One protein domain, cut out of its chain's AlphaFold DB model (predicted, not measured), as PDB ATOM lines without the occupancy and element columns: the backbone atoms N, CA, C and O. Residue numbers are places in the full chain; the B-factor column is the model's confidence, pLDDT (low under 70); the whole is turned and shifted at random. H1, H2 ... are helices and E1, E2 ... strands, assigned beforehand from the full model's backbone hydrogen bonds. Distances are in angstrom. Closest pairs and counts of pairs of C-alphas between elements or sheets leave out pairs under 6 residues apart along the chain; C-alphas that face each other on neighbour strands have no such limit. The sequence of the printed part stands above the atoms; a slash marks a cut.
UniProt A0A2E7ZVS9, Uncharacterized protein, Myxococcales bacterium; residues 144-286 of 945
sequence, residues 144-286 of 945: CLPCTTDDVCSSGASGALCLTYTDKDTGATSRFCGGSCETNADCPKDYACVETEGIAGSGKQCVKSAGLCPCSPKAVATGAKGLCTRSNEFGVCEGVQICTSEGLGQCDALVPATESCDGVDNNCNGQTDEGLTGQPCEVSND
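What this domain is: This is residues 144 to 286 of the 945 residues of an uncharacterized protein of Myxococcales bacterium (UniProt A0A2E7ZVS9). What shape? With little regular structure, antiparallel hairpins E1-E2 and E5-E6 form one strongly twisted sheet in that order, hairpin E3-E4 packs on E1-E2, and residues 277 to 286 stick out. What composition? The 143 printed residues include named elements H1 E1 E2 E3 E4 H2 E5 E6 E7, mostly strand, holding only 57 residues. The whole is loose, with radius of gyration of the C-alphas 20.2 A and spans of 84 by 29 by 28 A.

How they stand to each other: What starts? H1, residues 150 to 154, is on the sheet over E1, residues 161 to 166. What pairs? E2, residues 173 to 178, neighbours E1, with N 163 and O 176 within hydrogen-bond range at 2.9 A.

Where its parts are: Where does H1 begin? C-alpha 150 is at (-12.014, -38.204, -11.748). Where does the last strand end? E7, residues 280 to 284, ends with C-alpha 284 at (29.652, -25.861, 30.701).

The domain as a whole: Any cut? The printed part has no cut. Where is confidence low? Residues under 70 pLDDT include 167 to 172.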
ATOM      1  N   CYS A 144     -13.038 -50.037  -9.084       77.06
ATOM      2  CA  CYS A 144     -12.160 -50.290  -7.935       77.06
ATOM      3  C   CYS A 144     -10.671 -49.936  -8.136       77.06
ATOM      4  O   CYS A 144      -9.850 -50.280  -7.286       77.06
ATOM      5  N   LEU A 145     -10.299 -49.223  -9.205       81.75
ATOM      6  CA  LEU A 145      -8.962 -48.639  -9.326       81.75
ATOM      7  C   LEU A 145      -8.796 -47.508  -8.283       81.75
ATOM      8  O   LEU A 145      -9.702 -46.676  -8.170       81.75
ATOM      9  N   PRO A 146      -7.684 -47.435  -7.527       83.19
ATOM     10  CA  PRO A 146      -7.396 -46.290  -6.660       83.19
ATOM     11  C   PRO A 146      -7.256 -45.001  -7.477       83.19
ATOM     12  O   PRO A 146      -6.752 -45.028  -8.599       83.19
ATOM     13  N   CYS A 147      -7.702 -43.867  -6.934       78.81
ATOM     14  CA  CYS A 147      -7.743 -42.613  -7.691       78.81
ATOM     15  C   CYS A 147      -7.460 -41.371  -6.847       78.81
ATOM     16  O   CYS A 147      -7.688 -41.334  -5.639       78.81
ATOM     17  N   THR A 148      -6.981 -40.328  -7.520       77.62
ATOM     18  CA  THR A 148      -6.730 -38.999  -6.944       77.62
ATOM     19  C   THR A 148      -7.651 -37.936  -7.550       77.62
ATOM     20  O   THR A 148      -8.094 -37.045  -6.825       77.62
ATOM     21  N   THR A 149      -8.000 -38.076  -8.837       78.94
ATOM     22  CA  THR A 149      -8.958 -37.248  -9.591       78.94
ATOM     23  C   THR A 149      -9.933 -38.117 -10.401       78.94
ATOM     24  O   THR A 149      -9.679 -39.301 -10.634       78.94
ATOM     25  N   ASP A 150     -11.038 -37.527 -10.873       77.94
ATOM     26  CA  ASP A 150     -12.014 -38.204 -11.748       77.94
ATOM     27  C   ASP A 150     -11.421 -38.591 -13.127       77.94
ATOM     28  O   ASP A 150     -11.887 -39.543 -13.760       77.94
ATOM     29  N   ASP A 151     -10.359 -37.911 -13.584       77.12
ATOM     30  CA  ASP A 151      -9.680 -38.205 -14.857       77.12
ATOM     31  C   ASP A 151      -9.004 -39.584 -14.850       77.12
ATOM     32  O   ASP A 151      -9.053 -40.308 -15.848       77.12
ATOM     33  N   VAL A 152      -8.438 -39.991 -13.702       77.31
ATOM     34  CA  VAL A 152      -7.845 -41.329 -13.507       77.31
ATOM     35  C   VAL A 152      -8.886 -42.413 -13.802       77.31
ATOM     36  O   VAL A 152      -8.596 -43.387 -14.497       77.31
ATOM     37  N   CYS A 153     -10.124 -42.210 -13.350       76.75
ATOM     38  CA  CYS A 153     -11.240 -43.129 -13.564       76.75
ATOM     39  C   CYS A 153     -11.780 -43.082 -14.996       76.75
ATOM     40  O   CYS A 153     -12.094 -44.126 -15.577       76.75
ATOM     41  N   SER A 154     -11.842 -41.879 -15.570       70.56
ATOM     42  CA  SER A 154     -12.340 -41.626 -16.927       70.56
ATOM     43  C   SER A 154     -11.439 -42.195 -18.032       70.56
ATOM     44  O   SER A 154     -11.902 -42.392 -19.153       70.56
ATOM     45  N   SER A 155     -10.178 -42.516 -17.717       61.56
ATOM     46  CA  SER A 155      -9.181 -43.070 -18.651       61.56
ATOM     47  C   SER A 155      -9.586 -44.380 -19.353       61.56
ATOM     48  O   SER A 155      -9.072 -44.669 -20.432       61.56
ATOM     49  N   GLY A 156     -10.507 -45.164 -18.772       55.69
ATOM     50  CA  GLY A 156     -10.974 -46.446 -19.326       55.69
ATOM     51  C   GLY A 156     -12.486 -46.566 -19.557       55.69
ATOM     52  O   GLY A 156     -12.930 -47.563 -20.131       55.69
ATOM     53  N   ALA A 157     -13.289 -45.585 -19.132       59.19
ATOM     54  CA  ALA A 157     -14.738 -45.547 -19.343       59.19
ATOM     55  C   ALA A 157     -15.276 -44.114 -19.207       59.19
ATOM     56  O   ALA A 157     -14.985 -43.424 -18.231       59.19
ATOM     57  N   SER A 158     -16.112 -43.666 -20.149       62.34
ATOM     58  CA  SER A 158     -16.701 -42.324 -20.066       62.34
ATOM     59  C   SER A 158     -17.690 -42.206 -18.892       62.34
ATOM     60  O   SER A 158     -18.571 -43.046 -18.696       62.34
ATOM     61  N   GLY A 159     -17.530 -41.148 -18.090       71.00
ATOM     62  CA  GLY A 159     -18.391 -40.854 -16.940       71.00
ATOM     63  C   GLY A 159     -18.093 -41.648 -15.661       71.00
ATOM     64  O   GLY A 159     -18.899 -41.581 -14.737       71.00
ATOM     65  N   ALA A 160     -16.985 -42.391 -15.592       82.06
ATOM     66  CA  ALA A 160     -16.491 -42.985 -14.349       82.06
ATOM     67  C   ALA A 160     -15.959 -41.891 -13.398       82.06
ATOM     68  O   ALA A 160     -15.251 -40.985 -13.837       82.06
ATOM     69  N   LEU A 161     -16.295 -41.962 -12.105       85.31
ATOM     70  CA  LEU A 161     -15.967 -40.928 -11.105       85.31
ATOM     71  C   LEU A 161     -15.071 -41.474  -9.989       85.31
ATOM     72  O   LEU A 161     -15.202 -42.634  -9.595       85.31
ATOM     73  N   CYS A 162     -14.209 -40.624  -9.433       85.88
ATOM     74  CA  CYS A 162     -13.413 -40.930  -8.253       85.88
ATOM     75  C   CYS A 162     -14.255 -40.685  -6.995       85.88
ATOM     76  O   CYS A 162     -14.684 -39.568  -6.708       85.88
ATOM     77  N   LEU A 163     -14.530 -41.754  -6.252       85.00
ATOM     78  CA  LEU A 163     -15.465 -41.767  -5.133       85.00
ATOM     79  C   LEU A 163     -14.710 -41.936  -3.811       85.00
ATOM     80  O   LEU A 163     -13.822 -42.782  -3.699       85.00
ATOM     81  N   THR A 164     -15.078 -41.149  -2.798       81.50
ATOM     82  CA  THR A 164     -14.463 -41.216  -1.461       81.50
ATOM     83  C   THR A 164     -15.263 -42.130  -0.538       81.50
ATOM     84  O   THR A 164     -16.477 -41.979  -0.406       81.50
ATOM     85  N   TYR A 165     -14.572 -43.043   0.142       75.94
ATOM     86  CA  TYR A 165     -15.138 -43.963   1.122       75.94
ATOM     87  C   TYR A 165     -14.471 -43.743   2.472       75.94
ATOM     88  O   TYR A 165     -13.252 -43.833   2.598       75.94
ATOM     89  N   THR A 166     -15.286 -43.461   3.484       72.31
ATOM     90  CA  THR A 166     -14.856 -43.393   4.882       72.31
ATOM     91  C   THR A 166     -15.024 -44.762   5.523       72.31
ATOM     92  O   THR A 166     -16.138 -45.300   5.555       72.31
ATOM     93  N   ASP A 167     -13.938 -45.311   6.055       66.31
ATOM     94  CA  ASP A 167     -14.015 -46.471   6.929       66.31
ATOM     95  C   ASP A 167     -14.680 -46.082   8.260       66.31
ATOM     96  O   ASP A 167     -14.383 -45.043   8.853       66.31
ATOM     97  N   LYS A 168     -15.632 -46.899   8.719       60.44
ATOM     98  CA  LYS A 168     -16.525 -46.531   9.832       60.44
ATOM     99  C   LYS A 168     -15.933 -46.786  11.211       60.44
ATOM    100  O   LYS A 168     -16.437 -46.213  12.175       60.44
ATOM    101  N   ASP A 169     -14.909 -47.629  11.291       59.00
ATOM    102  CA  ASP A 169     -14.327 -48.089  12.550       59.00
ATOM    103  C   ASP A 169     -12.995 -47.375  12.847       59.00
ATOM    104  O   ASP A 169     -12.650 -47.166  14.010       59.00
ATOM    105  N   THR A 170     -12.282 -46.928  11.806       61.16
ATOM    106  CA  THR A 170     -11.014 -46.179  11.896       61.16
ATOM    107  C   THR A 170     -11.130 -44.693  11.547       61.16
ATOM    108  O   THR A 170     -10.253 -43.916  11.921       61.16
ATOM    109  N   GLY A 171     -12.174 -44.277  10.820       62.75
ATOM    110  CA  GLY A 171     -12.343 -42.900  10.338       62.75
ATOM    111  C   GLY A 171     -11.417 -42.496   9.181       62.75
ATOM    112  O   GLY A 171     -11.518 -41.367   8.700       62.75
ATOM    113  N   ALA A 172     -10.538 -43.390   8.715       64.62
ATOM    114  CA  ALA A 172      -9.695 -43.147   7.549       64.62
ATOM    115  C   ALA A 172     -10.552 -42.973   6.282       64.62
ATOM    116  O   ALA A 172     -11.618 -43.586   6.151       64.62
ATOM    117  N   THR A 173     -10.085 -42.156   5.334       73.81
ATOM    118  CA  THR A 173     -10.735 -42.034   4.019       73.81
ATOM    119  C   THR A 173      -9.833 -42.560   2.912       73.81
ATOM    120  O   THR A 173      -8.633 -42.292   2.905       73.81
ATOM    121  N   SER A 174     -10.433 -43.304   1.983       73.50
ATOM    122  CA  SER A 174      -9.791 -43.899   0.806       73.50
ATOM    123  C   SER A 174     -10.583 -43.530  -0.447       73.50
ATOM    124  O   SER A 174     -11.810 -43.397  -0.386       73.50
ATOM    125  N   ARG A 175      -9.922 -43.395  -1.602       82.94
ATOM    126  CA  ARG A 175     -10.583 -43.033  -2.869       82.94
ATOM    127  C   ARG A 175     -10.436 -44.117  -3.933       82.94
ATOM    128  O   ARG A 175      -9.329 -44.587  -4.191       82.94
ATOM    129  N   PHE A 176     -11.545 -44.491  -4.571       83.81
ATOM    130  CA  PHE A 176     -11.545 -45.433  -5.692       83.81
ATOM    131  C   PHE A 176     -12.571 -45.086  -6.772       83.81
ATOM    132  O   PHE A 176     -13.596 -44.454  -6.522       83.81
ATOM    133  N   CYS A 177     -12.296 -45.537  -7.989       85.12
ATOM    134  CA  CYS A 177     -13.139 -45.318  -9.149       85.12
ATOM    135  C   CYS A 177     -14.433 -46.135  -9.087       85.12
ATOM    136  O   CYS A 177     -14.413 -47.371  -9.059       85.12
ATOM    137  N   GLY A 178     -15.564 -45.435  -9.133       83.44
ATOM    138  CA  GLY A 178     -16.827 -45.997  -9.593       83.44
ATOM    139  C   GLY A 178     -16.842 -46.054 -11.122       83.44
ATOM    140  O   GLY A 178     -16.365 -45.131 -11.780       83.44
ATOM    141  N   GLY A 179     -17.372 -47.140 -11.684       83.38
ATOM    142  CA  GLY A 179     -17.641 -47.248 -13.121       83.38
ATOM    143  C   GLY A 179     -19.079 -46.836 -13.440       83.38
ATOM    144  O   GLY A 179     -19.991 -47.162 -12.676       83.38
ATOM    145  N   SER A 180     -19.286 -46.137 -14.557       84.94
ATOM    146  CA  SER A 180     -20.585 -45.576 -14.939       84.94
ATOM    147  C   SER A 180     -21.633 -46.651 -15.262       84.94
ATOM    148  O   SER A 180     -21.333 -47.702 -15.830       84.94
ATOM    149  N   CYS A 181     -22.890 -46.396 -14.888       81.81
ATOM    150  CA  CYS A 181     -23.993 -47.350 -15.046       81.81
ATOM    151  C   CYS A 181     -25.345 -46.656 -15.274       81.81
ATOM    152  O   CYS A 181     -25.563 -45.535 -14.822       81.81
ATOM    153  N   GLU A 182     -26.300 -47.335 -15.915       81.06
ATOM    154  CA  GLU A 182     -27.695 -46.864 -15.957       81.06
ATOM    155  C   GLU A 182     -28.599 -47.647 -14.998       81.06
ATOM    156  O   GLU A 182     -29.521 -47.070 -14.398       81.06
ATOM    157  N   THR A 183     -28.325 -48.949 -14.845       80.62
ATOM    158  CA  THR A 183     -29.118 -49.911 -14.074       80.62
ATOM    159  C   THR A 183     -28.241 -50.850 -13.237       80.62
ATOM    160  O   THR A 183     -27.059 -51.035 -13.512       80.62
ATOM    161  N   ASN A 184     -28.833 -51.541 -12.255       78.44
ATOM    162  CA  ASN A 184     -28.131 -52.590 -11.497       78.44
ATOM    163  C   ASN A 184     -27.693 -53.797 -12.354       78.44
ATOM    164  O   ASN A 184     -26.924 -54.614 -11.866       78.44
ATOM    165  N   ALA A 185     -28.179 -53.937 -13.594       72.75
ATOM    166  CA  ALA A 185     -27.748 -54.998 -14.508       72.75
ATOM    167  C   ALA A 185     -26.448 -54.651 -15.262       72.75
ATOM    168  O   ALA A 185     -25.870 -55.522 -15.905       72.75
ATOM    169  N   ASP A 186     -25.990 -53.397 -15.185       75.12
ATOM    170  CA  ASP A 186     -24.705 -52.957 -15.738       75.12
ATOM    171  C   ASP A 186     -23.530 -53.189 -14.773       75.12
ATOM    172  O   ASP A 186     -22.381 -53.137 -15.203       75.12
ATOM    173  N   CYS A 187     -23.810 -53.448 -13.491       77.12
ATOM    174  CA  CYS A 187     -22.807 -53.608 -12.438       77.12
ATOM    175  C   CYS A 187     -22.485 -55.085 -12.139       77.12
ATOM    176  O   CYS A 187     -23.340 -55.951 -12.346       77.12
ATOM    177  N   PRO A 188     -21.288 -55.400 -11.603       74.56
ATOM    178  CA  PRO A 188     -20.941 -56.761 -11.217       74.56
ATOM    179  C   PRO A 188     -21.767 -57.229 -10.018       74.56
ATOM    180  O   PRO A 188     -22.389 -56.441  -9.301       74.56
ATOM    181  N   LYS A 189     -21.729 -58.537  -9.757       72.19
ATOM    182  CA  LYS A 189     -22.350 -59.121  -8.567       72.19
ATOM    183  C   LYS A 189     -21.840 -58.419  -7.298       72.19
ATOM    184  O   LYS A 189     -20.654 -58.136  -7.176       72.19
ATOM    185  N   ASP A 190     -22.763 -58.143  -6.379       76.06
ATOM    186  CA  ASP A 190     -22.556 -57.421  -5.114       76.06
ATOM    187  C   ASP A 190     -22.285 -55.898  -5.243       76.06
ATOM    188  O   ASP A 190     -22.114 -55.212  -4.230       76.06
ATOM    189  N   TYR A 191     -22.389 -55.321  -6.449       82.38
ATOM    190  CA  TYR A 191     -22.438 -53.869  -6.692       82.38
ATOM    191  C   TYR A 191     -23.862 -53.408  -7.043       82.38
ATOM    192  O   TYR A 191     -24.653 -54.147  -7.630       82.38
ATOM    193  N   ALA A 192     -24.186 -52.162  -6.702       86.19
ATOM    194  CA  ALA A 192     -25.439 -51.498  -7.040       86.19
ATOM    195  C   ALA A 192     -25.164 -50.230  -7.859       86.19
ATOM    196  O   ALA A 192     -24.165 -49.551  -7.635       86.19
ATOM    197  N   CYS A 193     -26.062 -49.889  -8.781       87.38
ATOM    198  CA  CYS A 193     -25.974 -48.656  -9.552       87.38
ATOM    199  C   CYS A 193     -26.630 -47.512  -8.766       87.38
ATOM    200  O   CYS A 193     -27.849 -47.509  -8.567       87.38
ATOM    201  N   VAL A 194     -25.826 -46.562  -8.284       87.00
ATOM    202  CA  VAL A 194     -26.243 -45.527  -7.323       87.00
ATOM    203  C   VAL A 194     -25.866 -44.139  -7.840       87.00
ATOM    204  O   VAL A 194     -24.740 -43.928  -8.278       87.00
ATOM    205  N   GLU A 195     -26.803 -43.187  -7.774       87.19
ATOM    206  CA  GLU A 195     -26.524 -41.754  -7.971       87.19
ATOM    207  C   GLU A 195     -25.599 -41.262  -6.850       87.19
ATOM    208  O   GLU A 195     -25.968 -41.324  -5.675       87.19
ATOM    209  N   THR A 196     -24.405 -40.793  -7.200       80.88
ATOM    210  CA  THR A 196     -23.369 -40.385  -6.245       80.88
ATOM    211  C   THR A 196     -22.608 -39.157  -6.739       80.88
ATOM    212  O   THR A 196     -22.602 -38.840  -7.930       80.88
ATOM    213  N   GLU A 197     -21.946 -38.465  -5.817       76.81
ATOM    214  CA  GLU A 197     -21.049 -37.346  -6.108       76.81
ATOM    215  C   GLU A 197     -19.595 -37.855  -6.088       76.81
ATOM    216  O   GLU A 197     -19.228 -38.656  -5.224       76.81
ATOM    217  N   GLY A 198     -18.807 -37.457  -7.090       67.81
ATOM    218  CA  GLY A 198     -17.357 -37.647  -7.184       67.81
ATOM    219  C   GLY A 198     -16.611 -36.358  -6.838       67.81
ATOM    220  O   GLY A 198     -17.153 -35.494  -6.149       67.81
ATOM    221  N   ILE A 199     -15.376 -36.197  -7.321       67.06
ATOM    222  CA  ILE A 199     -14.547 -35.029  -6.965       67.06
ATOM    223  C   ILE A 199     -14.954 -33.771  -7.754       67.06
ATOM    224  O   ILE A 199     -14.954 -32.673  -7.199       67.06
ATOM    225  N   ALA A 200     -15.314 -33.915  -9.032       61.88
ATOM    226  CA  ALA A 200     -15.622 -32.811  -9.946       61.88
ATOM    227  C   ALA A 200     -17.023 -32.896 -10.594       61.88
ATOM    228  O   ALA A 200     -17.414 -31.985 -11.329       61.88
ATOM    229  N   GLY A 201     -17.802 -33.948 -10.325       67.69
ATOM    230  CA  GLY A 201     -19.144 -34.125 -10.891       67.69
ATOM    231  C   GLY A 201     -20.011 -35.142 -10.149       67.69
ATOM    232  O   GLY A 201     -19.573 -35.784  -9.201       67.69
ATOM    233  N   SER A 202     -21.261 -35.297 -10.590       77.12
ATOM    234  CA  SER A 202     -22.243 -36.224 -10.010       77.12
ATOM    235  C   SER A 202     -22.864 -37.121 -11.079       77.12
ATOM    236  O   SER A 202     -23.146 -36.651 -12.183       77.12
ATOM    237  N   GLY A 203     -23.156 -38.375 -10.741       82.62
ATOM    238  CA  GLY A 203     -23.879 -39.294 -11.617       82.62
ATOM    239  C   GLY A 203     -23.943 -40.720 -11.079       82.62
ATOM    240  O   GLY A 203     -23.469 -41.019  -9.983       82.62
ATOM    241  N   LYS A 204     -24.521 -41.620 -11.874       87.25
ATOM    242  CA  LYS A 204     -24.689 -43.030 -11.518       87.25
ATOM    243  C   LYS A 204     -23.405 -43.839 -11.656       87.25
ATOM    244  O   LYS A 204     -22.869 -43.968 -12.756       87.25
ATOM    245  N   GLN A 205     -22.983 -44.455 -10.556       87.62
ATOM    246  CA  GLN A 205     -21.800 -45.308 -10.491       87.62
ATOM    247  C   GLN A 205     -22.129 -46.676  -9.882       87.62
ATOM    248  O   GLN A 205     -23.002 -46.791  -9.019       87.62
ATOM    249  N   CYS A 206     -21.394 -47.709 -10.290       85.88
ATOM    250  CA  CYS A 206     -21.392 -49.010  -9.629       85.88
ATOM    251  C   CYS A 206     -20.665 -48.911  -8.280       85.88
ATOM    252  O   CYS A 206     -19.437 -48.923  -8.212       85.88
ATOM    253  N   VAL A 207     -21.442 -48.827  -7.202       84.56
ATOM    254  CA  VAL A 207     -20.985 -48.745  -5.809       84.56
ATOM    255  C   VAL A 207     -21.083 -50.130  -5.165       84.56
ATOM    256  O   VAL A 207     -22.093 -50.819  -5.318       84.56
ATOM    257  N   LYS A 208     -20.046 -50.562  -4.436       82.12
ATOM    258  CA  LYS A 208     -20.059 -51.860  -3.740       82.12
ATOM    259  C   LYS A 208     -21.097 -51.843  -2.613       82.12
ATOM    260  O   LYS A 208     -21.136 -50.911  -1.814       82.12
ATOM    261  N   SER A 209     -21.929 -52.880  -2.522       74.19
ATOM    262  CA  SER A 209     -23.084 -52.889  -1.605       74.19
ATOM    263  C   SER A 209     -22.701 -53.003  -0.122       74.19
ATOM    264  O   SER A 209     -23.500 -52.647   0.745       74.19
ATOM    265  N   ALA A 210     -21.500 -53.511   0.182       63.91
ATOM    266  CA  ALA A 210     -20.934 -53.581   1.530       63.91
ATOM    267  C   ALA A 210     -19.396 -53.690   1.493       63.91
ATOM    268  O   ALA A 210     -18.843 -54.427   0.675       63.91
ATOM    269  N   GLY A 211     -18.720 -53.009   2.426       64.44
ATOM    270  CA  GLY A 211     -17.256 -52.986   2.548       64.44
ATOM    271  C   GLY A 211     -16.542 -52.149   1.477       64.44
ATOM    272  O   GLY A 211     -17.157 -51.686   0.519       64.44
ATOM    273  N   LEU A 212     -15.228 -51.968   1.643       67.06
ATOM    274  CA  LEU A 212     -14.362 -51.298   0.662       67.06
ATOM    275  C   LEU A 212     -14.245 -52.113  -0.639       67.06
ATOM    276  O   LEU A 212     -14.454 -53.333  -0.638       67.06
ATOM    277  N   CYS A 213     -13.907 -51.454  -1.750       70.31
ATOM    278  CA  CYS A 213     -13.573 -52.135  -3.006       70.31
ATOM    279  C   CYS A 213     -12.399 -53.113  -2.802       70.31
ATOM    280  O   CYS A 213     -11.404 -52.729  -2.188       70.31
ATOM    281  N   PRO A 214     -12.476 -54.352  -3.323       70.81
ATOM    282  CA  PRO A 214     -11.287 -55.172  -3.495       70.81
ATOM    283  C   PRO A 214     -10.440 -54.566  -4.621       70.81
ATOM    284  O   PRO A 214     -10.988 -54.089  -5.618       70.81
ATOM    285  N   CYS A 215      -9.120 -54.602  -4.489       71.00
ATOM    286  CA  CYS A 215      -8.237 -54.209  -5.580       71.00
ATOM    287  C   CYS A 215      -8.394 -55.181  -6.755       71.00
ATOM    288  O   CYS A 215      -8.445 -56.396  -6.558       71.00
ATOM    289  N   SER A 216      -8.476 -54.663  -7.981       69.25
ATOM    290  CA  SER A 216      -8.444 -55.522  -9.166       69.25
ATOM    291  C   SER A 216      -7.049 -56.149  -9.324       69.25
ATOM    292  O   SER A 216      -6.058 -55.493  -8.995       69.25
ATOM    293  N   PRO A 217      -6.928 -57.374  -9.869       68.62
ATOM    294  CA  PRO A 217      -5.646 -57.967 -10.251       68.62
ATOM    295  C   PRO A 217      -4.702 -57.005 -10.987       68.62
ATOM    296  O   PRO A 217      -3.514 -56.968 -10.677       68.62
ATOM    297  N   LYS A 218      -5.228 -56.151 -11.880       67.12
ATOM    298  CA  LYS A 218      -4.448 -55.082 -12.523       67.12
ATOM    299  C   LYS A 218      -3.921 -54.044 -11.522       67.12
ATOM    300  O   LYS A 218      -2.740 -53.723 -11.568       67.12
ATOM    301  N   ALA A 219      -4.757 -53.543 -10.610       67.62
ATOM    302  CA  ALA A 219      -4.350 -52.569  -9.596       67.62
ATOM    303  C   ALA A 219      -3.314 -53.128  -8.601       67.62
ATOM    304  O   ALA A 219      -2.469 -52.374  -8.125       67.62
ATOM    305  N   VAL A 220      -3.352 -54.434  -8.308       72.31
ATOM    306  CA  VAL A 220      -2.319 -55.110  -7.501       72.31
ATOM    307  C   VAL A 220      -1.023 -55.264  -8.303       72.31
ATOM    308  O   VAL A 220       0.035 -54.864  -7.829       72.31
ATOM    309  N   ALA A 221      -1.099 -55.760  -9.544       64.19
ATOM    310  CA  ALA A 221       0.073 -55.980 -10.397       64.19
ATOM    311  C   ALA A 221       0.836 -54.691 -10.755       64.19
ATOM    312  O   ALA A 221       2.045 -54.738 -10.959       64.19
ATOM    313  N   THR A 222       0.164 -53.534 -10.809       64.38
ATOM    314  CA  THR A 222       0.814 -52.226 -11.013       64.38
ATOM    315  C   THR A 222       1.108 -51.472  -9.710       64.38
ATOM    316  O   THR A 222       1.408 -50.280  -9.772       64.38
ATOM    317  N   GLY A 223       0.943 -52.095  -8.534       67.31
ATOM    318  CA  GLY A 223       1.158 -51.453  -7.229       67.31
ATOM    319  C   GLY A 223       0.379 -50.143  -7.048       67.31
ATOM    320  O   GLY A 223       0.928 -49.160  -6.546       67.31
ATOM    321  N   ALA A 224      -0.868 -50.088  -7.531       70.69
ATOM    322  CA  ALA A 224      -1.608 -48.843  -7.709       70.69
ATOM    323  C   ALA A 224      -1.778 -48.075  -6.387       70.69
ATOM    324  O   ALA A 224      -2.278 -48.614  -5.397       70.69
ATOM    325  N   LYS A 225      -1.374 -46.801  -6.405       76.62
ATOM    326  CA  LYS A 225      -1.378 -45.885  -5.259       76.62
ATOM    327  C   LYS A 225      -2.640 -45.019  -5.259       76.62
ATOM    328  O   LYS A 225      -2.881 -44.281  -6.211       76.62
ATOM    329  N   GLY A 226      -3.431 -45.091  -4.191       71.75
ATOM    330  CA  GLY A 226      -4.516 -44.149  -3.901       71.75
ATOM    331  C   GLY A 226      -4.112 -43.163  -2.810       71.75
ATOM    332  O   GLY A 226      -3.347 -43.527  -1.919       71.75
ATOM    333  N   LEU A 227      -4.645 -41.938  -2.850       74.25
ATOM    334  CA  LEU A 227      -4.533 -41.017  -1.715       74.25
ATOM    335  C   LEU A 227      -5.441 -41.472  -0.570       74.25
ATOM    336  O   LEU A 227      -6.586 -41.885  -0.791       74.25
ATOM    337  N   CYS A 228      -4.930 -41.334   0.648       80.19
ATOM    338  CA  CYS A 228      -5.640 -41.582   1.891       80.19
ATOM    339  C   CYS A 228      -5.425 -40.430   2.874       80.19
ATOM    340  O   CYS A 228      -4.477 -39.659   2.737       80.19
ATOM    341  N   THR A 229      -6.298 -40.311   3.875       81.88
ATOM    342  CA  THR A 229      -6.123 -39.319   4.945       81.88
ATOM    343  C   THR A 229      -6.440 -39.877   6.325       81.88
ATOM    344  O   THR A 229      -7.299 -40.753   6.489       81.88
ATOM    345  N   ARG A 230      -5.767 -39.318   7.336       82.44
ATOM    346  CA  ARG A 230      -6.033 -39.530   8.765       82.44
ATOM    347  C   ARG A 230      -6.255 -38.175   9.421       82.44
ATOM    348  O   ARG A 230      -5.524 -37.228   9.154       82.44
ATOM    349  N   SER A 231      -7.277 -38.071  10.265       81.50
ATOM    350  CA  SER A 231      -7.677 -36.804  10.885       81.50
ATOM    351  C   SER A 231      -8.062 -36.986  12.348       81.50
ATOM    352  O   SER A 231      -8.570 -38.039  12.737       81.50
ATOM    353  N   ASN A 232      -7.802 -35.964  13.161       77.50
ATOM    354  CA  ASN A 232      -8.221 -35.882  14.560       77.50
ATOM    355  C   ASN A 232      -8.320 -34.401  14.991       77.50
ATOM    356  O   ASN A 232      -8.668 -33.550  14.175       77.50
ATOM    357  N   GLU A 233      -8.078 -34.082  16.266       79.12
ATOM    358  CA  GLU A 233      -8.137 -32.707  16.783       79.12
ATOM    359  C   GLU A 233      -6.900 -31.842  16.476       79.12
ATOM    360  O   GLU A 233      -6.986 -30.624  16.619       79.12
ATOM    361  N   PHE A 234      -5.787 -32.439  16.031       76.81
ATOM    362  CA  PHE A 234      -4.550 -31.724  15.699       76.81
ATOM    363  C   PHE A 234      -4.480 -31.309  14.223       76.81
ATOM    364  O   PHE A 234      -4.050 -30.198  13.934       76.81
ATOM    365  N   GLY A 235      -4.969 -32.144  13.298       79.50
ATOM    366  CA  GLY A 235      -4.971 -31.812  11.871       79.50
ATOM    367  C   GLY A 235      -5.483 -32.922  10.953       79.50
ATOM    368  O   GLY A 235      -6.279 -33.776  11.362       79.50
ATOM    369  N   VAL A 236      -5.042 -32.887   9.690       83.44
ATOM    370  CA  VAL A 236      -5.372 -33.875   8.649       83.44
ATOM    371  C   VAL A 236      -4.106 -34.221   7.870       83.44
ATOM    372  O   VAL A 236      -3.688 -33.466   6.999       83.44
ATOM    373  N   CYS A 237      -3.522 -35.381   8.153       83.25
ATOM    374  CA  CYS A 237      -2.383 -35.888   7.399       83.25
ATOM    375  C   CYS A 237      -2.870 -36.615   6.145       83.25
ATOM    376  O   CYS A 237      -3.734 -37.498   6.229       83.25
ATOM    377  N   GLU A 238      -2.310 -36.256   4.991       82.44
ATOM    378  CA  GLU A 238      -2.440 -37.032   3.758       82.44
ATOM    379  C   GLU A 238      -1.345 -38.107   3.682       82.44
ATOM    380  O   GLU A 238      -0.302 -38.010   4.329       82.44
ATOM    381  N   GLY A 239      -1.598 -39.146   2.894       78.75
ATOM    382  CA  GLY A 239      -0.655 -40.224   2.620       78.75
ATOM    383  C   GLY A 239      -1.160 -41.120   1.496       78.75
ATOM    384  O   GLY A 239      -2.094 -40.774   0.765       78.75
ATOM    385  N   VAL A 240      -0.547 -42.288   1.357       79.19
ATOM    386  CA  VAL A 240      -0.805 -43.257   0.300       79.19
ATOM    387  C   VAL A 240      -1.336 -44.577   0.874       79.19
ATOM    388  O   VAL A 240      -1.004 -45.018   1.973       79.19
ATOM    389  N   GLN A 241      -2.190 -45.234   0.091       78.69
ATOM    390  CA  GLN A 241      -2.515 -46.650   0.225       78.69
ATOM    391  C   GLN A 241      -2.150 -47.370  -1.070       78.69
ATOM    392  O   GLN A 241      -2.545 -46.949  -2.160       78.69
ATOM    393  N   ILE A 242      -1.411 -48.470  -0.945       79.38
ATOM    394  CA  ILE A 242      -1.048 -49.349  -2.061       79.38
ATOM    395  C   ILE A 242      -2.103 -50.455  -2.181       79.38
ATOM    396  O   ILE A 242      -2.566 -50.995  -1.174       79.38
ATOM    397  N   CYS A 243      -2.497 -50.798  -3.406       73.88
ATOM    398  CA  CYS A 243      -3.373 -51.937  -3.657       73.88
ATOM    399  C   CYS A 243      -2.661 -53.284  -3.447       73.88
ATOM    400  O   CYS A 243      -1.630 -53.553  -4.058       73.88
ATOM    401  N   THR A 244      -3.257 -54.153  -2.631       71.31
ATOM    402  CA  THR A 244      -2.769 -55.502  -2.297       71.31
ATOM    403  C   THR A 244      -3.814 -56.568  -2.644       71.31
ATOM    404  O   THR A 244      -4.966 -56.250  -2.948       71.31
ATOM    405  N   SER A 245      -3.438 -57.846  -2.556       64.25
ATOM    406  CA  SER A 245      -4.338 -58.995  -2.740       64.25
ATOM    407  C   SER A 245      -5.525 -59.032  -1.765       64.25
ATOM    408  O   SER A 245      -6.557 -59.614  -2.100       64.25
ATOM    409  N   GLU A 246      -5.422 -58.397  -0.593       60.53
ATOM    410  CA  GLU A 246      -6.506 -58.320   0.400       60.53
ATOM    411  C   GLU A 246      -7.379 -57.054   0.250       60.53
ATOM    412  O   GLU A 246      -8.477 -56.979   0.803       60.53
ATOM    413  N   GLY A 247      -6.928 -56.068  -0.536       64.56
ATOM    414  CA  GLY A 247      -7.569 -54.762  -0.706       64.56
ATOM    415  C   GLY A 247      -6.566 -53.608  -0.647       64.56
ATOM    416  O   GLY A 247      -5.359 -53.808  -0.789       64.56
ATOM    417  N   LEU A 248      -7.050 -52.382  -0.443       65.81
ATOM    418  CA  LEU A 248      -6.171 -51.248  -0.135       65.81
ATOM    419  C   LEU A 248      -5.470 -51.504   1.207       65.81
ATOM    420  O   LEU A 248      -6.139 -51.787   2.201       65.81
ATOM    421  N   GLY A 249      -4.139 -51.404   1.223       68.25
ATOM    422  CA  GLY A 249      -3.329 -51.548   2.435       68.25
ATOM    423  C   GLY A 249      -3.612 -50.459   3.475       68.25
ATOM    424  O   GLY A 249      -4.433 -49.564   3.263       68.25
ATOM    425  N   GLN A 250      -2.928 -50.507   4.619       72.06
ATOM    426  CA  GLN A 250      -3.065 -49.451   5.628       72.06
ATOM    427  C   GLN A 250      -2.589 -48.097   5.076       72.06
ATOM    428  O   GLN A 250      -1.686 -48.037   4.246       72.06
ATOM    429  N   CYS A 251      -3.237 -47.020   5.522       78.00
ATOM    430  CA  CYS A 251      -2.866 -45.654   5.161       78.00
ATOM    431  C   CYS A 251      -1.554 -45.281   5.858       78.00
ATOM    432  O   CYS A 251      -1.518 -45.258   7.091       78.00
ATOM    433  N   ASP A 252      -0.505 -45.009   5.076       82.56
ATOM    434  CA  ASP A 252       0.829 -44.669   5.595       82.56
ATOM    435  C   ASP A 252       0.911 -43.262   6.212       82.56
ATOM    436  O   ASP A 252       1.863 -42.967   6.935       82.56
ATOM    437  N   ALA A 253      -0.122 -42.433   6.008       79.94
ATOM    438  CA  ALA A 253      -0.249 -41.117   6.621       79.94
ATOM    439  C   ALA A 253      -0.004 -41.175   8.136       79.94
ATOM    440  O   ALA A 253      -0.472 -42.085   8.842       79.94
ATOM    441  N   LEU A 254       0.673 -40.152   8.649       80.44
ATOM    442  CA  LEU A 254       0.902 -39.975  10.078       80.44
ATOM    443  C   LEU A 254      -0.430 -39.847  10.836       80.44
ATOM    444  O   LEU A 254      -1.471 -39.488  10.279       80.44
ATOM    445  N   VAL A 255      -0.414 -40.156  12.133       81.62
ATOM    446  CA  VAL A 255      -1.487 -39.703  13.028       81.62
ATOM    447  C   VAL A 255      -1.160 -38.254  13.376       81.62
ATOM    448  O   VAL A 255      -0.108 -38.059  13.980       81.62
ATOM    449  N   PRO A 256      -2.021 -37.264  13.062       84.19
ATOM    450  CA  PRO A 256      -1.733 -35.883  13.422       84.19
ATOM    451  C   PRO A 256      -1.545 -35.765  14.943       84.19
ATOM    452  O   PRO A 256      -2.361 -36.277  15.716       84.19
ATOM    453  N   ALA A 257      -0.465 -35.132  15.376       81.50
ATOM    454  CA  ALA A 257      -0.047 -35.033  16.770       81.50
ATOM    455  C   ALA A 257       0.252 -33.572  17.149       81.50
ATOM    456  O   ALA A 257      -0.072 -32.648  16.414       81.50
ATOM    457  N   THR A 258       0.834 -33.339  18.327       83.94
ATOM    458  CA  THR A 258       1.458 -32.041  18.641       83.94
ATOM    459  C   THR A 258       2.889 -32.042  18.114       83.94
ATOM    460  O   THR A 258       3.555 -33.070  18.239       83.94
ATOM    461  N   GLU A 259       3.366 -30.903  17.604       83.06
ATOM    462  CA  GLU A 259       4.747 -30.764  17.133       83.06
ATOM    463  C   GLU A 259       5.790 -31.242  18.143       83.06
ATOM    464  O   GLU A 259       5.663 -31.073  19.362       83.06
ATOM    465  N   SER A 260       6.847 -31.822  17.588       84.81
ATOM    466  CA  SER A 260       8.061 -32.274  18.254       84.81
ATOM    467  C   SER A 260       9.244 -31.869  17.378       84.81
ATOM    468  O   SER A 260       9.088 -31.765  16.171       84.81
ATOM    469  N   CYS A 261      10.408 -31.593  17.975       83.19
ATOM    470  CA  CYS A 261      11.605 -31.234  17.209       83.19
ATOM    471  C   CYS A 261      12.242 -32.505  16.634       83.19
ATOM    472  O   CYS A 261      13.076 -33.127  17.300       83.19
ATOM    473  N   ASP A 262      11.791 -32.909  15.451       82.38
ATOM    474  CA  ASP A 262      12.246 -34.109  14.738       82.38
ATOM    475  C   ASP A 262      12.305 -33.938  13.206       82.38
ATOM    476  O   ASP A 262      12.770 -34.843  12.508       82.38
ATOM    477  N   GLY A 263      11.930 -32.766  12.678       81.56
ATOM    478  CA  GLY A 263      11.961 -32.464  11.249       81.56
ATOM    479  C   GLY A 263      10.748 -32.980  10.470       81.56
ATOM    480  O   GLY A 263      10.793 -33.008   9.237       81.56
ATOM    481  N   VAL A 264       9.673 -33.384  11.155       84.75
ATOM    482  CA  VAL A 264       8.412 -33.841  10.557       84.75
ATOM    483  C   VAL A 264       7.280 -32.866  10.902       84.75
ATOM    484  O   VAL A 264       7.149 -32.437  12.042       84.75
ATOM    485  N   ASP A 265       6.440 -32.528   9.916       84.00
ATOM    486  CA  ASP A 265       5.166 -31.811  10.119       84.00
ATOM    487  C   ASP A 265       4.181 -32.745  10.840       84.00
ATOM    488  O   ASP A 265       3.422 -33.490  10.212       84.00
ATOM    489  N   ASN A 266       4.263 -32.792  12.169       83.25
ATOM    490  CA  ASN A 266       3.597 -33.817  12.968       83.25
ATOM    491  C   ASN A 266       2.084 -33.577  13.097       83.25
ATOM    492  O   ASN A 266       1.329 -34.531  13.292       83.25
ATOM    493  N   ASN A 267       1.618 -32.332  12.972       84.75
ATOM    494  CA  ASN A 267       0.199 -31.971  12.929       84.75
ATOM    495  C   ASN A 267      -0.371 -31.836  11.503       84.75
ATOM    496  O   ASN A 267      -1.593 -31.815  11.336       84.75
ATOM    497  N   CYS A 268       0.488 -31.853  10.482       84.81
ATOM    498  CA  CYS A 268       0.149 -31.786   9.062       84.81
ATOM    499  C   CYS A 268      -0.537 -30.466   8.652       84.81
ATOM    500  O   CYS A 268      -1.591 -30.484   8.006       84.81
ATOM    501  N   ASN A 269       0.040 -29.310   9.028       83.38
ATOM    502  CA  ASN A 269      -0.460 -27.981   8.613       83.38
ATOM    503  C   ASN A 269       0.343 -27.280   7.502       83.38
ATOM    504  O   ASN A 269      -0.087 -26.226   7.022       83.38
ATOM    505  N   GLY A 270       1.453 -27.864   7.048       81.06
ATOM    506  CA  GLY A 270       2.357 -27.287   6.053       81.06
ATOM    507  C   GLY A 270       3.496 -26.451   6.648       81.06
ATOM    508  O   GLY A 270       4.072 -25.619   5.943       81.06
ATOM    509  N   GLN A 271       3.807 -26.650   7.929       81.69
ATOM    510  CA  GLN A 271       4.981 -26.120   8.630       81.69
ATOM    511  C   GLN A 271       5.691 -27.284   9.338       81.69
ATOM    512  O   GLN A 271       5.191 -28.400   9.345       81.69
ATOM    513  N   THR A 272       6.901 -27.074   9.841       82.31
ATOM    514  CA  THR A 272       7.707 -28.144  10.443       82.31
ATOM    515  C   THR A 272       8.349 -27.608  11.709       82.31
ATOM    516  O   THR A 272       8.874 -26.491  11.692       82.31
ATOM    517  N   ASP A 273       8.297 -28.391  12.789       81.62
ATOM    518  CA  ASP A 273       8.835 -28.045  14.108       81.62
ATOM    519  C   ASP A 273       8.260 -26.724  14.708       81.62
ATOM    520  O   ASP A 273       8.918 -26.071  15.531       81.62
ATOM    521  N   GLU A 274       7.059 -26.257  14.316       81.94
ATOM    522  CA  GLU A 274       6.557 -24.941  14.748       81.94
ATOM    523  C   GLU A 274       5.882 -24.924  16.134       81.94
ATOM    524  O   GLU A 274       5.506 -25.933  16.722       81.94
ATOM    525  N   GLY A 275       5.743 -23.727  16.718       74.06
ATOM    526  CA  GLY A 275       5.088 -23.534  18.023       74.06
ATOM    527  C   GLY A 275       5.861 -24.075  19.238       74.06
ATOM    528  O   GLY A 275       5.476 -23.794  20.378       74.06
ATOM    529  N   LEU A 276       6.964 -24.794  19.014       77.62
ATOM    530  CA  LEU A 276       7.830 -25.350  20.046       77.62
ATOM    531  C   LEU A 276       8.381 -24.258  20.973       77.62
ATOM    532  O   LEU A 276       8.959 -23.260  20.541       77.62
ATOM    533  N   THR A 277       8.220 -24.459  22.284       69.81
ATOM    534  CA  THR A 277       8.734 -23.544  23.312       69.81
ATOM    535  C   THR A 277       9.979 -24.129  23.968       69.81
ATOM    536  O   THR A 277       9.929 -25.162  24.641       69.81
ATOM    537  N   GLY A 278      11.109 -23.452  23.750       68.69
ATOM    538  CA  GLY A 278      12.426 -23.915  24.175       68.69
ATOM    539  C   GLY A 278      12.523 -24.184  25.673       68.69
ATOM    540  O   GLY A 278      12.118 -23.360  26.496       68.69
ATOM    541  N   GLN A 279      13.078 -25.342  26.021       77.94
ATOM    542  CA  GLN A 279      13.366 -25.716  27.401       77.94
ATOM    543  C   GLN A 279      14.678 -25.057  27.855       77.94
ATOM    544  O   GLN A 279      15.545 -24.806  27.015       77.94
ATOM    545  N   PRO A 280      14.853 -24.762  29.155       80.44
ATOM    546  CA  PRO A 280      16.127 -24.272  29.669       80.44
ATOM    547  C   PRO A 280      17.226 -25.330  29.499       80.44
ATOM    548  O   PRO A 280      17.006 -26.514  29.759       80.44
ATOM    549  N   CYS A 281      18.407 -24.888  29.080       82.38
ATOM    550  CA  CYS A 281      19.607 -25.701  28.895       82.38
ATOM    551  C   CYS A 281      20.848 -24.917  29.356       82.38
ATOM    552  O   CYS A 281      20.787 -23.703  29.527       82.38
ATOM    553  N   GLU A 282      21.966 -25.605  29.582       86.31
ATOM    554  CA  GLU A 282      23.215 -25.018  30.084       86.31
ATOM    555  C   GLU A 282      24.402 -25.591  29.295       86.31
ATOM    556  O   GLU A 282      24.399 -26.775  28.945       86.31
ATOM    557  N   VAL A 283      25.412 -24.761  29.014       81.62
ATOM    558  CA  VAL A 283      26.675 -25.161  28.373       81.62
ATOM    559  C   VAL A 283      27.828 -24.864  29.331       81.62
ATOM    560  O   VAL A 283      28.067 -23.711  29.685       81.62
ATOM    561  N   SER A 284      28.545 -25.914  29.736       83.75
ATOM    562  CA  SER A 284      29.652 -25.861  30.701       83.75
ATOM    563  C   SER A 284      30.983 -26.264  30.071       83.75
ATOM    564  O   SER A 284      31.037 -27.199  29.268       83.75
ATOM    565  N   ASN A 285      32.073 -25.630  30.500       79.44
ATOM    566  CA  ASN A 285      33.446 -26.039  30.191       79.44
ATOM    567  C   ASN A 285      34.394 -25.686  31.360       79.44
ATOM    568  O   ASN A 285      33.936 -25.454  32.475       79.44
ATOM    569  N   ASP A 286      35.712 -25.681  31.126       78.88
ATOM    570  CA  ASP A 286      36.714 -25.343  32.152       78.88
ATOM    571  C   ASP A 286      36.796 -23.833  32.483       78.88
ATOM    572  O   ASP A 286      37.503 -23.474  33.424       78.88
TER     573      ASP A 286